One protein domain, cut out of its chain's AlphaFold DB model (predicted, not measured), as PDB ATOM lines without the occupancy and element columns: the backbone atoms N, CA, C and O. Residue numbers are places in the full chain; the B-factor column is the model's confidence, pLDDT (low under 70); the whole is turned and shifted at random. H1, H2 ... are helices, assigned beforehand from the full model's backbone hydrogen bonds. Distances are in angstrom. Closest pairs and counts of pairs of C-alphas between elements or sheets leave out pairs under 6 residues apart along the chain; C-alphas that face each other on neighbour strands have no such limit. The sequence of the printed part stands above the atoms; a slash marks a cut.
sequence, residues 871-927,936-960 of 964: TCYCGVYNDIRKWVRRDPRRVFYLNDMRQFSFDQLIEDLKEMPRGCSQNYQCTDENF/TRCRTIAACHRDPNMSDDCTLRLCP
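This is residues 871 to 927 and 936 to 960 of the 964 residues of an uncharacterized protein of Salpingoeca rosetta (strain ATCC 50818 / BSB-021) (UniProt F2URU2). One long helix, H1, crosses two helices, H3 and H4, that lie side by side and run opposite ways; H2 and H5 meet at one end of the long axis, and the unnamed stretch 911 to 927 lies toward the other. The printed part has 82 residues with five named helices, H1 to H5 in chain order, and no named strand; the class is all helix. It is compact, with a radius of gyration of the C-alphas of 12.2 A and spans of 34 by 23 by 20 A.

H1, residues 871 to 886, is the hub, touching three helices. With residues 883 to 884 alone it touches H2, residues 890 to 895, only at the corner and only just, with 3 pairs of C-alphas within 8 A; the closest C-alphas, of Val 884 and Arg 890, are 5.4 A apart. With residues 879 to 883 alone H1 only just touches H3, residues 902 to 910, with 3 such pairs, closest at Trp 883 and Leu 909, 6.8 A, about perpendicular at 80 degrees. With residues 872 to 879 alone it touches H4, residues 936 to 946, closest at the C-alphas of Val 876 and Thr 940, 4.8 A, about perpendicular at 78 degrees. H3 and H4 touch at a shallow tilt of 17 degrees, opposite ways; their closest C-alphas, of Ile 906 and Ile 941, are 6.0 A apart. H5, residues 950 to 960, touches H2, closest at the C-alphas of Leu 894 and Thr 955, 6.4 A. H2 and H4 are apart. Every O i to N i+4 pair is within hydrogen-bond range in H2, H3 and H4, against 11 of 12 in H1 and 5 of 7 in H5.

H1 begins at C-alpha 871, (139.914, 128.233, 120.099), and is 23.0 A long. H2 measures 8.7 A, H3 12.2 A and H4 15.2 A. H5, 16.4 A, ends at C-alpha 960, (126.805, 114.855, 110.856).

The C-alphas farthest apart, of Phe 892 and Glu 925, are 35.1 A apart. Residues 928 to 935 are not printed; C-alphas 927 and 936 are 8.0 A apart across this cut, in the link from H3 to H4. Of the links printed whole, none is long. The model's pLDDT is under 70 at residues 951 to 960.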
ATOM      1  N   THR A 871     138.702 128.918 119.612       91.50
ATOM      2  CA  THR A 871     139.914 128.233 120.099       91.50
ATOM      3  C   THR A 871     139.592 127.097 121.078       91.50
ATOM      4  O   THR A 871     140.170 126.015 120.971       91.50
ATOM      5  N   CYS A 872     138.671 127.311 122.023       93.06
ATOM      6  CA  CYS A 872     138.271 126.284 122.987       93.06
ATOM      7  C   CYS A 872     137.366 125.227 122.350       93.06
ATOM      8  O   CYS A 872     137.599 124.040 122.566       93.06
ATOM      9  N   TYR A 873     136.421 125.636 121.498       93.06
ATOM     10  CA  TYR A 873     135.567 124.721 120.733       93.06
ATOM     11  C   TYR A 873     136.396 123.762 119.860       93.06
ATOM     12  O   TYR A 873     136.221 122.546 119.926       93.06
ATOM     13  N   CYS A 874     137.388 124.276 119.122       92.00
ATOM     14  CA  CYS A 874     138.306 123.438 118.341       92.00
ATOM     15  C   CYS A 874     139.173 122.518 119.221       92.00
ATOM     16  O   CYS A 874     139.525 121.417 118.795       92.00
ATOM     17  N   GLY A 875     139.506 122.939 120.447       93.25
ATOM     18  CA  GLY A 875     140.190 122.108 121.443       93.25
ATOM     19  C   GLY A 875     139.349 120.902 121.866       93.25
ATOM     20  O   GLY A 875     139.796 119.764 121.698       93.25
ATOM     21  N   VAL A 876     138.117 121.164 122.318       94.19
ATOM     22  CA  VAL A 876     137.107 120.159 122.697       94.19
ATOM     23  C   VAL A 876     136.865 119.182 121.550       94.19
ATOM     24  O   VAL A 876     137.085 117.980 121.700       94.19
ATOM     25  N   TYR A 877     136.512 119.697 120.370       94.19
ATOM     26  CA  TYR A 877     136.232 118.905 119.173       94.19
ATOM     27  C   TYR A 877     137.411 117.993 118.788       94.19
ATOM     28  O   TYR A 877     137.234 116.811 118.491       94.19
ATOM     29  N   ASN A 878     138.644 118.509 118.836       94.56
ATOM     30  CA  ASN A 878     139.844 117.727 118.539       94.56
ATOM     31  C   ASN A 878     140.108 116.642 119.599       94.56
ATOM     32  O   ASN A 878     140.637 115.581 119.265       94.56
ATOM     33  N   ASP A 879     139.799 116.870 120.875       95.06
ATOM     34  CA  ASP A 879     139.933 115.838 121.909       95.06
ATOM     35  C   ASP A 879     138.826 114.780 121.835       95.06
ATOM     36  O   ASP A 879     139.166 113.599 121.856       95.06
ATOM     37  N   ILE A 880     137.566 115.147 121.580       94.25
ATOM     38  CA  ILE A 880     136.488 114.175 121.325       94.25
ATOM     39  C   ILE A 880     136.802 113.338 120.070       94.25
ATOM     40  O   ILE A 880     136.753 112.109 120.117       94.25
ATOM     41  N   ARG A 881     137.283 113.953 118.977       94.56
ATOM     42  CA  ARG A 881     137.757 113.221 117.781       94.56
ATOM     43  C   ARG A 881     138.935 112.278 118.088       94.56
ATOM     44  O   ARG A 881     139.158 111.324 117.345       94.56
ATOM     45  N   LYS A 882     139.746 112.517 119.128       95.06
ATOM     46  CA  LYS A 882     140.793 111.570 119.579       95.06
ATOM     47  C   LYS A 882     140.223 110.478 120.499       95.06
ATOM     48  O   LYS A 882     140.658 109.339 120.391       95.06
ATOM     49  N   TRP A 883     139.264 110.820 121.357       94.69
ATOM     50  CA  TRP A 883     138.564 109.910 122.267       94.69
ATOM     51  C   TRP A 883     137.780 108.832 121.506       94.69
ATOM     52  O   TRP A 883     137.969 107.646 121.771       94.69
ATOM     53  N   VAL A 884     137.021 109.232 120.478       95.19
ATOM     54  CA  VAL A 884     136.325 108.329 119.541       95.19
ATOM     55  C   VAL A 884     137.302 107.435 118.770       95.19
ATOM     56  O   VAL A 884     137.066 106.244 118.613       95.19
ATOM     57  N   ARG A 885     138.447 107.970 118.321       95.06
ATOM     58  CA  ARG A 885     139.466 107.176 117.606       95.06
ATOM     59  C   ARG A 885     140.196 106.148 118.478       95.06
ATOM     60  O   ARG A 885     140.869 105.291 117.915       95.06
ATOM     61  N   ARG A 886     140.109 106.230 119.812       93.94
ATOM     62  CA  ARG A 886     140.694 105.226 120.720       93.94
ATOM     63  C   ARG A 886     139.818 103.975 120.830       93.94
ATOM     64  O   ARG A 886     140.361 102.883 120.937       93.94
ATOM     65  N   ASP A 887     138.500 104.139 120.789       93.88
ATOM     66  CA  ASP A 887     137.534 103.043 120.713       93.88
ATOM     67  C   ASP A 887     136.320 103.488 119.875       93.88
ATOM     68  O   ASP A 887     135.499 104.272 120.364       93.88
ATOM     69  N   PRO A 888     136.170 102.984 118.633       92.50
ATOM     70  CA  PRO A 888     135.043 103.312 117.762       92.50
ATOM     71  C   PRO A 888     133.663 103.017 118.363       92.50
ATOM     72  O   PRO A 888     132.679 103.613 117.929       92.50
ATOM     73  N   ARG A 889     133.555 102.157 119.390       91.88
ATOM     74  CA  ARG A 889     132.277 101.910 120.082       91.88
ATOM     75  C   ARG A 889     131.723 103.171 120.750       91.88
ATOM     76  O   ARG A 889     130.513 103.299 120.901       91.88
ATOM     77  N   ARG A 890     132.586 104.145 121.057       92.25
ATOM     78  CA  ARG A 890     132.218 105.443 121.644       92.25
ATOM     79  C   ARG A 890     131.362 106.316 120.719       92.25
ATOM     80  O   ARG A 890     130.683 107.210 121.214       92.25
ATOM     81  N   VAL A 891     131.306 106.023 119.413       90.81
ATOM     82  CA  VAL A 891     130.315 106.630 118.500       90.81
ATOM     83  C   VAL A 891     128.887 106.259 118.915       90.81
ATOM     84  O   VAL A 891     128.011 107.118 118.908       90.81
ATOM     85  N   PHE A 892     128.642 105.016 119.345       89.25
ATOM     86  CA  PHE A 892     127.308 104.598 119.786       89.25
ATOM     87  C   PHE A 892     126.889 105.286 121.089       89.25
ATOM     88  O   PHE A 892     125.722 105.641 121.221       89.25
ATOM     89  N   TYR A 893     127.828 105.555 122.005       88.25
ATOM     90  CA  TYR A 893     127.541 106.346 123.207       88.25
ATOM     91  C   TYR A 893     127.215 107.806 122.876       88.25
ATOM     92  O   TYR A 893     126.291 108.348 123.460       88.25
ATOM     93  N   LEU A 894     127.895 108.436 121.909       85.88
ATOM     94  CA  LEU A 894     127.500 109.777 121.443       85.88
ATOM     95  C   LEU A 894     126.110 109.782 120.789       85.88
ATOM     96  O   LEU A 894     125.380 110.757 120.925       85.88
ATOM     97  N   ASN A 895     125.729 108.705 120.099       87.44
ATOM     98  CA  ASN A 895     124.420 108.605 119.454       87.44
ATOM     99  C   ASN A 895     123.276 108.295 120.444       87.44
ATOM    100  O   ASN A 895     122.147 108.715 120.197       87.44
ATOM    101  N   ASP A 896     123.542 107.603 121.559       88.44
ATOM    102  CA  ASP A 896     122.593 107.444 122.670       88.44
ATOM    103  C   ASP A 896     123.017 108.272 123.892       88.44
ATOM    104  O   ASP A 896     123.696 107.800 124.807       88.44
ATOM    105  N   MET A 897     122.513 109.504 123.938       79.75
ATOM    106  CA  MET A 897     122.697 110.460 125.036       79.75
ATOM    107  C   MET A 897     122.234 109.948 126.418       79.75
ATOM    108  O   MET A 897     122.514 110.599 127.419       79.75
ATOM    109  N   ARG A 898     121.544 108.798 126.512       88.50
ATOM    110  CA  ARG A 898     121.221 108.135 127.794       88.50
ATOM    111  C   ARG A 898     122.350 107.243 128.314       88.50
ATOM    112  O   ARG A 898     122.361 106.913 129.497       88.50
ATOM    113  N   GLN A 899     123.255 106.816 127.434       87.50
ATOM    114  CA  GLN A 899     124.458 106.043 127.760       87.50
ATOM    115  C   GLN A 899     125.698 106.941 127.874       87.50
ATOM    116  O   GLN A 899     126.662 106.578 128.545       87.50
ATOM    117  N   PHE A 900     125.682 108.115 127.237       89.31
ATOM    118  CA  PHE A 900     126.710 109.131 127.426       89.31
ATOM    119  C   PHE A 900     126.665 109.727 128.841       89.31
ATOM    120  O   PHE A 900     125.618 110.166 129.312       89.31
ATOM    121  N   SER A 901     127.825 109.811 129.493       92.31
ATOM    122  CA  SER A 901     128.023 110.596 130.713       92.31
ATOM    123  C   SER A 901     129.268 111.463 130.573       92.31
ATOM    124  O   SER A 901     130.314 111.005 130.100       92.31
ATOM    125  N   PHE A 902     129.165 112.712 131.026       90.62
ATOM    126  CA  PHE A 902     130.297 113.632 131.085       90.62
ATOM    127  C   PHE A 902     131.410 113.140 132.001       90.62
ATOM    128  O   PHE A 902     132.576 113.288 131.641       90.62
ATOM    129  N   ASP A 903     131.078 112.515 133.132       94.50
ATOM    130  CA  ASP A 903     132.080 111.980 134.054       94.50
ATOM    131  C   ASP A 903     132.899 110.874 133.372       94.50
ATOM    132  O   ASP A 903     134.127 110.878 133.440       94.50
ATOM    133  N   GLN A 904     132.242 110.000 132.598       94.25
ATOM    134  CA  GLN A 904     132.928 108.972 131.810       94.25
ATOM    135  C   GLN A 904     133.796 109.584 130.700       94.25
ATOM    136  O   GLN A 904     134.925 109.137 130.500       94.25
ATOM    137  N   LEU A 905     133.326 110.628 130.004       94.75
ATOM    138  CA  LEU A 905     134.162 111.354 129.040       94.75
ATOM    139  C   LEU A 905     135.382 111.992 129.731       94.75
ATOM    140  O   LEU A 905     136.475 111.969 129.172       94.75
ATOM    141  N   ILE A 906     135.220 112.550 130.931       95.94
ATOM    142  CA  ILE A 906     136.293 113.204 131.691       95.94
ATOM    143  C   ILE A 906     137.337 112.185 132.171       95.94
ATOM    144  O   ILE A 906     138.531 112.438 131.994       95.94
ATOM    145  N   GLU A 907     136.933 111.028 132.704       96.50
ATOM    146  CA  GLU A 907     137.871 109.952 133.063       96.50
ATOM    147  C   GLU A 907     138.562 109.354 131.830       96.50
ATOM    148  O   GLU A 907     139.791 109.271 131.787       96.50
ATOM    149  N   ASP A 908     137.823 109.059 130.759       95.62
ATOM    150  CA  ASP A 908     138.415 108.558 129.516       95.62
ATOM    151  C   ASP A 908     139.406 109.557 128.883       95.62
ATOM    152  O   ASP A 908     140.393 109.158 128.256       95.62
ATOM    153  N   LEU A 909     139.148 110.865 129.020       95.81
ATOM    154  CA  LEU A 909     140.069 111.930 128.622       95.81
ATOM    155  C   LEU A 909     141.325 111.926 129.508       95.81
ATOM    156  O   LEU A 909     142.433 112.073 128.977       95.81
ATOM    157  N   LYS A 910     141.184 111.720 130.825       96.12
ATOM    158  CA  LYS A 910     142.320 111.582 131.752       96.12
ATOM    159  C   LYS A 910     143.202 110.381 131.396       96.12
ATOM    160  O   LYS A 910     144.428 110.514 131.411       96.12
ATOM    161  N   GLU A 911     142.616 109.262 130.971       95.38
ATOM    162  CA  GLU A 911     143.361 108.081 130.512       95.38
ATOM    163  C   GLU A 911     144.135 108.272 129.191       95.38
ATOM    164  O   GLU A 911     144.938 107.414 128.814       95.38
ATOM    165  N   MET A 912     143.852 109.305 128.391       93.31
ATOM    166  CA  MET A 912     144.421 109.403 127.043       93.31
ATOM    167  C   MET A 912     145.905 109.826 127.053       93.31
ATOM    168  O   MET A 912     146.256 110.799 127.722       93.31
ATOM    169  N   PRO A 913     146.778 109.196 126.229       85.12
ATOM    170  CA  PRO A 913     148.251 109.237 126.347       85.12
ATOM    171  C   PRO A 913     148.931 110.567 125.949       85.12
ATOM    172  O   PRO A 913     150.096 110.603 125.561       85.12
ATOM    173  N   ARG A 914     148.209 111.688 126.020       80.88
ATOM    174  CA  ARG A 914     148.725 113.061 125.887       80.88
ATOM    175  C   ARG A 914     148.040 113.934 126.941       80.88
ATOM    176  O   ARG A 914     147.099 114.649 126.601       80.88
ATOM    177  N   GLY A 915     148.405 113.762 128.209       79.88
ATOM    178  CA  GLY A 915     147.725 114.396 129.345       79.88
ATOM    179  C   GLY A 915     148.152 115.837 129.646       79.88
ATOM    180  O   GLY A 915     149.039 116.390 128.997       79.88
ATOM    181  N   CYS A 916     147.525 116.447 130.660       92.75
ATOM    182  CA  CYS A 916     148.040 117.666 131.300       92.75
ATOM    183  C   CYS A 916     149.363 117.322 131.997       92.75
ATOM    184  O   CYS A 916     149.406 116.419 132.829       92.75
ATOM    185  N   SER A 917     150.438 118.055 131.690       92.38
ATOM    186  CA  SER A 917     151.770 117.872 132.297       92.38
ATOM    187  C   SER A 917     151.814 118.176 133.802       92.38
ATOM    188  O   SER A 917     152.806 117.877 134.461       92.38
ATOM    189  N   GLN A 918     150.735 118.745 134.345       93.12
ATOM    190  CA  GLN A 918     150.490 118.980 135.768       93.12
ATOM    191  C   GLN A 918     149.461 117.969 136.332       93.12
ATOM    192  O   GLN A 918     148.680 118.306 137.213       93.12
ATOM    193  N   ASN A 919     149.403 116.736 135.805       94.00
ATOM    194  CA  ASN A 919     148.525 115.647 136.281       94.00
ATOM    195  C   ASN A 919     147.032 116.026 136.383       94.00
ATOM    196  O   ASN A 919     146.343 115.667 137.333       94.00
ATOM    197  N   TYR A 920     146.547 116.782 135.398       95.06
ATOM    198  CA  TYR A 920     145.193 117.354 135.324       95.06
ATOM    199  C   TYR A 920     144.839 118.400 136.397       95.06
ATOM    200  O   TYR A 920     143.732 118.925 136.377       95.06
ATOM    201  N   GLN A 921     145.805 118.817 137.223       94.50
ATOM    202  CA  GLN A 921     145.714 119.945 138.165       94.50
ATOM    203  C   GLN A 921     146.038 121.297 137.490       94.50
ATOM    204  O   GLN A 921     146.480 122.241 138.139       94.50
ATOM    205  N   CYS A 922     145.860 121.376 136.166       94.94
ATOM    206  CA  CYS A 922     146.003 122.600 135.380       94.94
ATOM    207  C   CYS A 922     144.925 123.622 135.833       94.94
ATOM    208  O   CYS A 922     143.737 123.304 135.762       94.94
ATOM    209  N   THR A 923     145.317 124.821 136.276       94.56
ATOM    210  CA  THR A 923     144.423 125.868 136.819       94.56
ATOM    211  C   THR A 923     143.803 126.758 135.734       94.56
ATOM    212  O   THR A 923     144.195 126.701 134.566       94.56
ATOM    213  N   ASP A 924     142.874 127.641 136.119       92.06
ATOM    214  CA  ASP A 924     142.275 128.626 135.209       92.06
ATOM    215  C   ASP A 924     143.306 129.559 134.562       92.06
ATOM    216  O   ASP A 924     143.192 129.856 133.368       92.06
ATOM    217  N   GLU A 925     144.385 129.940 135.263       91.19
ATOM    218  CA  GLU A 925     145.452 130.723 134.633       91.19
ATOM    219  C   GLU A 925     146.145 129.954 133.501       91.19
ATOM    220  O   GLU A 925     146.690 130.557 132.579       91.19
ATOM    221  N   ASN A 926     146.101 128.616 133.512       92.12
ATOM    222  CA  ASN A 926     146.620 127.790 132.424       92.12
ATOM    223  C   ASN A 926     145.663 127.740 131.215       92.12
ATOM    224  O   ASN A 926     146.087 127.348 130.117       92.12
ATOM    225  N   PHE A 927     144.405 128.171 131.361       91.81
ATOM    226  CA  PHE A 927     143.403 128.202 130.289       91.81
ATOM    227  C   PHE A 927     143.361 129.523 129.516       91.81
ATOM    228  O   PHE A 927     142.920 129.507 128.365       91.81
ATOM    229  N   THR A 936     145.505 121.861 126.309       91.94
ATOM    230  CA  THR A 936     144.217 121.732 125.606       91.94
ATOM    231  C   THR A 936     143.259 120.774 126.307       91.94
ATOM    232  O   THR A 936     142.070 121.063 126.358       91.94
ATOM    233  N   ARG A 937     143.748 119.684 126.917       94.88
ATOM    234  CA  ARG A 937     142.859 118.706 127.560       94.88
ATOM    235  C   ARG A 937     142.175 119.225 128.815       94.88
ATOM    236  O   ARG A 937     140.991 118.974 128.993       94.88
ATOM    237  N   CYS A 938     142.871 119.976 129.664       96.12
ATOM    238  CA  CYS A 938     142.206 120.586 130.813       96.12
ATOM    239  C   CYS A 938     141.254 121.715 130.403       96.12
ATOM    240  O   CYS A 938     140.244 121.881 131.067       96.12
ATOM    241  N   ARG A 939     141.472 122.387 129.260       94.75
ATOM    242  CA  ARG A 939     140.444 123.259 128.659       94.75
ATOM    243  C   ARG A 939     139.208 122.458 128.228       94.75
ATOM    244  O   ARG A 939     138.100 122.923 128.454       94.75
ATOM    245  N   THR A 940     139.379 121.253 127.675       95.56
ATOM    246  CA  THR A 940     138.265 120.337 127.360       95.56
ATOM    247  C   THR A 940     137.520 119.884 128.621       95.56
ATOM    248  O   THR A 940     136.301 119.966 128.665       95.56
ATOM    249  N   ILE A 941     138.235 119.463 129.668       96.00
ATOM    250  CA  ILE A 941     137.636 119.030 130.944       96.00
ATOM    251  C   ILE A 941     136.926 120.205 131.647       96.00
ATOM    252  O   ILE A 941     135.801 120.055 132.113       96.00
ATOM    253  N   ALA A 942     137.528 121.400 131.652       95.62
ATOM    254  CA  ALA A 942     136.906 122.614 132.179       95.62
ATOM    255  C   ALA A 942     135.675 123.056 131.368       95.62
ATOM    256  O   ALA A 942     134.752 123.614 131.953       95.62
ATOM    257  N   ALA A 943     135.623 122.783 130.057       94.56
ATOM    258  CA  ALA A 943     134.416 122.989 129.253       94.56
ATOM    259  C   ALA A 943     133.270 122.106 129.762       94.56
ATOM    260  O   ALA A 943     132.220 122.624 130.127       94.56
ATOM    261  N   CYS A 944     133.521 120.798 129.882       93.75
ATOM    262  CA  CYS A 944     132.553 119.822 130.380       93.75
ATOM    263  C   CYS A 944     132.043 120.136 131.799       93.75
ATOM    264  O   CYS A 944     130.874 119.913 132.089       93.75
ATOM    265  N   HIS A 945     132.896 120.667 132.685       93.94
ATOM    266  CA  HIS A 945     132.481 121.074 134.034       93.94
ATOM    267  C   HIS A 945     131.712 122.405 134.085       93.94
ATOM    268  O   HIS A 945     130.938 122.610 135.017       93.94
ATOM    269  N   ARG A 946     131.942 123.332 133.143       92.12
ATOM    270  CA  ARG A 946     131.304 124.664 133.138       92.12
ATOM    271  C   ARG A 946     129.994 124.714 132.375       92.12
ATOM    272  O   ARG A 946     129.124 125.497 132.742       92.12
ATOM    273  N   ASP A 947     129.863 123.899 131.338       88.00
ATOM    274  CA  ASP A 947     128.637 123.763 130.567       88.00
ATOM    275  C   ASP A 947     128.281 122.274 130.408       88.00
ATOM    276  O   ASP A 947     128.674 121.636 129.429       88.00
ATOM    277  N   PRO A 948     127.523 121.695 131.356       82.69
ATOM    278  CA  PRO A 948     127.018 120.331 131.236       82.69
ATOM    279  C   PRO A 948     125.903 120.189 130.183       82.69
ATOM    280  O   PRO A 948     125.445 119.077 129.959       82.69
ATOM    281  N   ASN A 949     125.467 121.269 129.517       80.19
ATOM    282  CA  ASN A 949     124.568 121.195 128.358       80.19
ATOM    283  C   ASN A 949     125.346 121.216 127.028       80.19
ATOM    284  O   ASN A 949     124.768 121.013 125.959       80.19
ATOM    285  N   MET A 950     126.672 121.409 127.075       74.00
ATOM    286  CA  MET A 950     127.554 121.416 125.905       74.00
ATOM    287  C   MET A 950     127.483 120.099 125.112       74.00
ATOM    288  O   MET A 950     127.860 120.072 123.941       74.00
ATOM    289  N   SER A 951     126.993 119.007 125.713       63.59
ATOM    290  CA  SER A 951     126.757 117.724 125.046       63.59
ATOM    291  C   SER A 951     125.756 117.856 123.918       63.59
ATOM    292  O   SER A 951     125.964 117.268 122.867       63.59
ATOM    293  N   ASP A 952     124.704 118.645 124.096       66.69
ATOM    294  CA  ASP A 952     123.613 118.712 123.134       66.69
ATOM    295  C   ASP A 952     124.097 119.477 121.898       66.69
ATOM    296  O   ASP A 952     124.029 118.980 120.773       66.69
ATOM    297  N   ASP A 953     124.729 120.634 122.117       66.00
ATOM    298  CA  ASP A 953     125.299 121.465 121.053       66.00
ATOM    299  C   ASP A 953     126.529 120.800 120.389       66.00
ATOM    300  O   ASP A 953     126.739 120.953 119.185       66.00
ATOM    301  N   CYS A 954     127.334 120.015 121.124       59.75
ATOM    302  CA  CYS A 954     128.468 119.286 120.544       59.75
ATOM    303  C   CYS A 954     128.049 118.003 119.827       59.75
ATOM    304  O   CYS A 954     128.476 117.811 118.695       59.75
ATOM    305  N   THR A 955     127.231 117.128 120.416       59.59
ATOM    306  CA  THR A 955     126.789 115.869 119.789       59.59
ATOM    307  C   THR A 955     126.037 116.146 118.489       59.59
ATOM    308  O   THR A 955     126.379 115.559 117.457       59.59
ATOM    309  N   LEU A 956     125.114 117.119 118.481       53.88
ATOM    310  CA  LEU A 956     124.393 117.531 117.268       53.88
ATOM    311  C   LEU A 956     125.324 118.082 116.167       53.88
ATOM    312  O   LEU A 956     124.999 117.972 114.986       53.88
ATOM    313  N   ARG A 957     126.496 118.634 116.522       59.06
ATOM    314  CA  ARG A 957     127.504 119.160 115.574       59.06
ATOM    315  C   ARG A 957     128.674 118.202 115.290       59.06
ATOM    316  O   ARG A 957     129.438 118.440 114.357       59.06
ATOM    317  N   LEU A 958     128.823 117.124 116.062       53.47
ATOM    318  CA  LEU A 958     129.843 116.076 115.906       53.47
ATOM    319  C   LEU A 958     129.355 114.918 115.030       53.47
ATOM    320  O   LEU A 958     130.126 114.406 114.223       53.47
ATOM    321  N   CYS A 959     128.082 114.536 115.164       45.16
ATOM    322  CA  CYS A 959     127.478 113.418 114.439       45.16
ATOM    323  C   CYS A 959     127.371 113.574 112.891       45.16
ATOM    324  O   CYS A 959     127.494 112.559 112.202       45.16
ATOM    325  N   PRO A 960     127.209 114.769 112.267       43.81
ATOM    326  CA  PRO A 960     126.805 114.855 110.856       43.81
ATOM    327  C   PRO A 960     127.918 114.604 109.816       43.81
ATOM    328  O   PRO A 960     127.676 114.803 108.630       43.81
TER     329      PRO A 960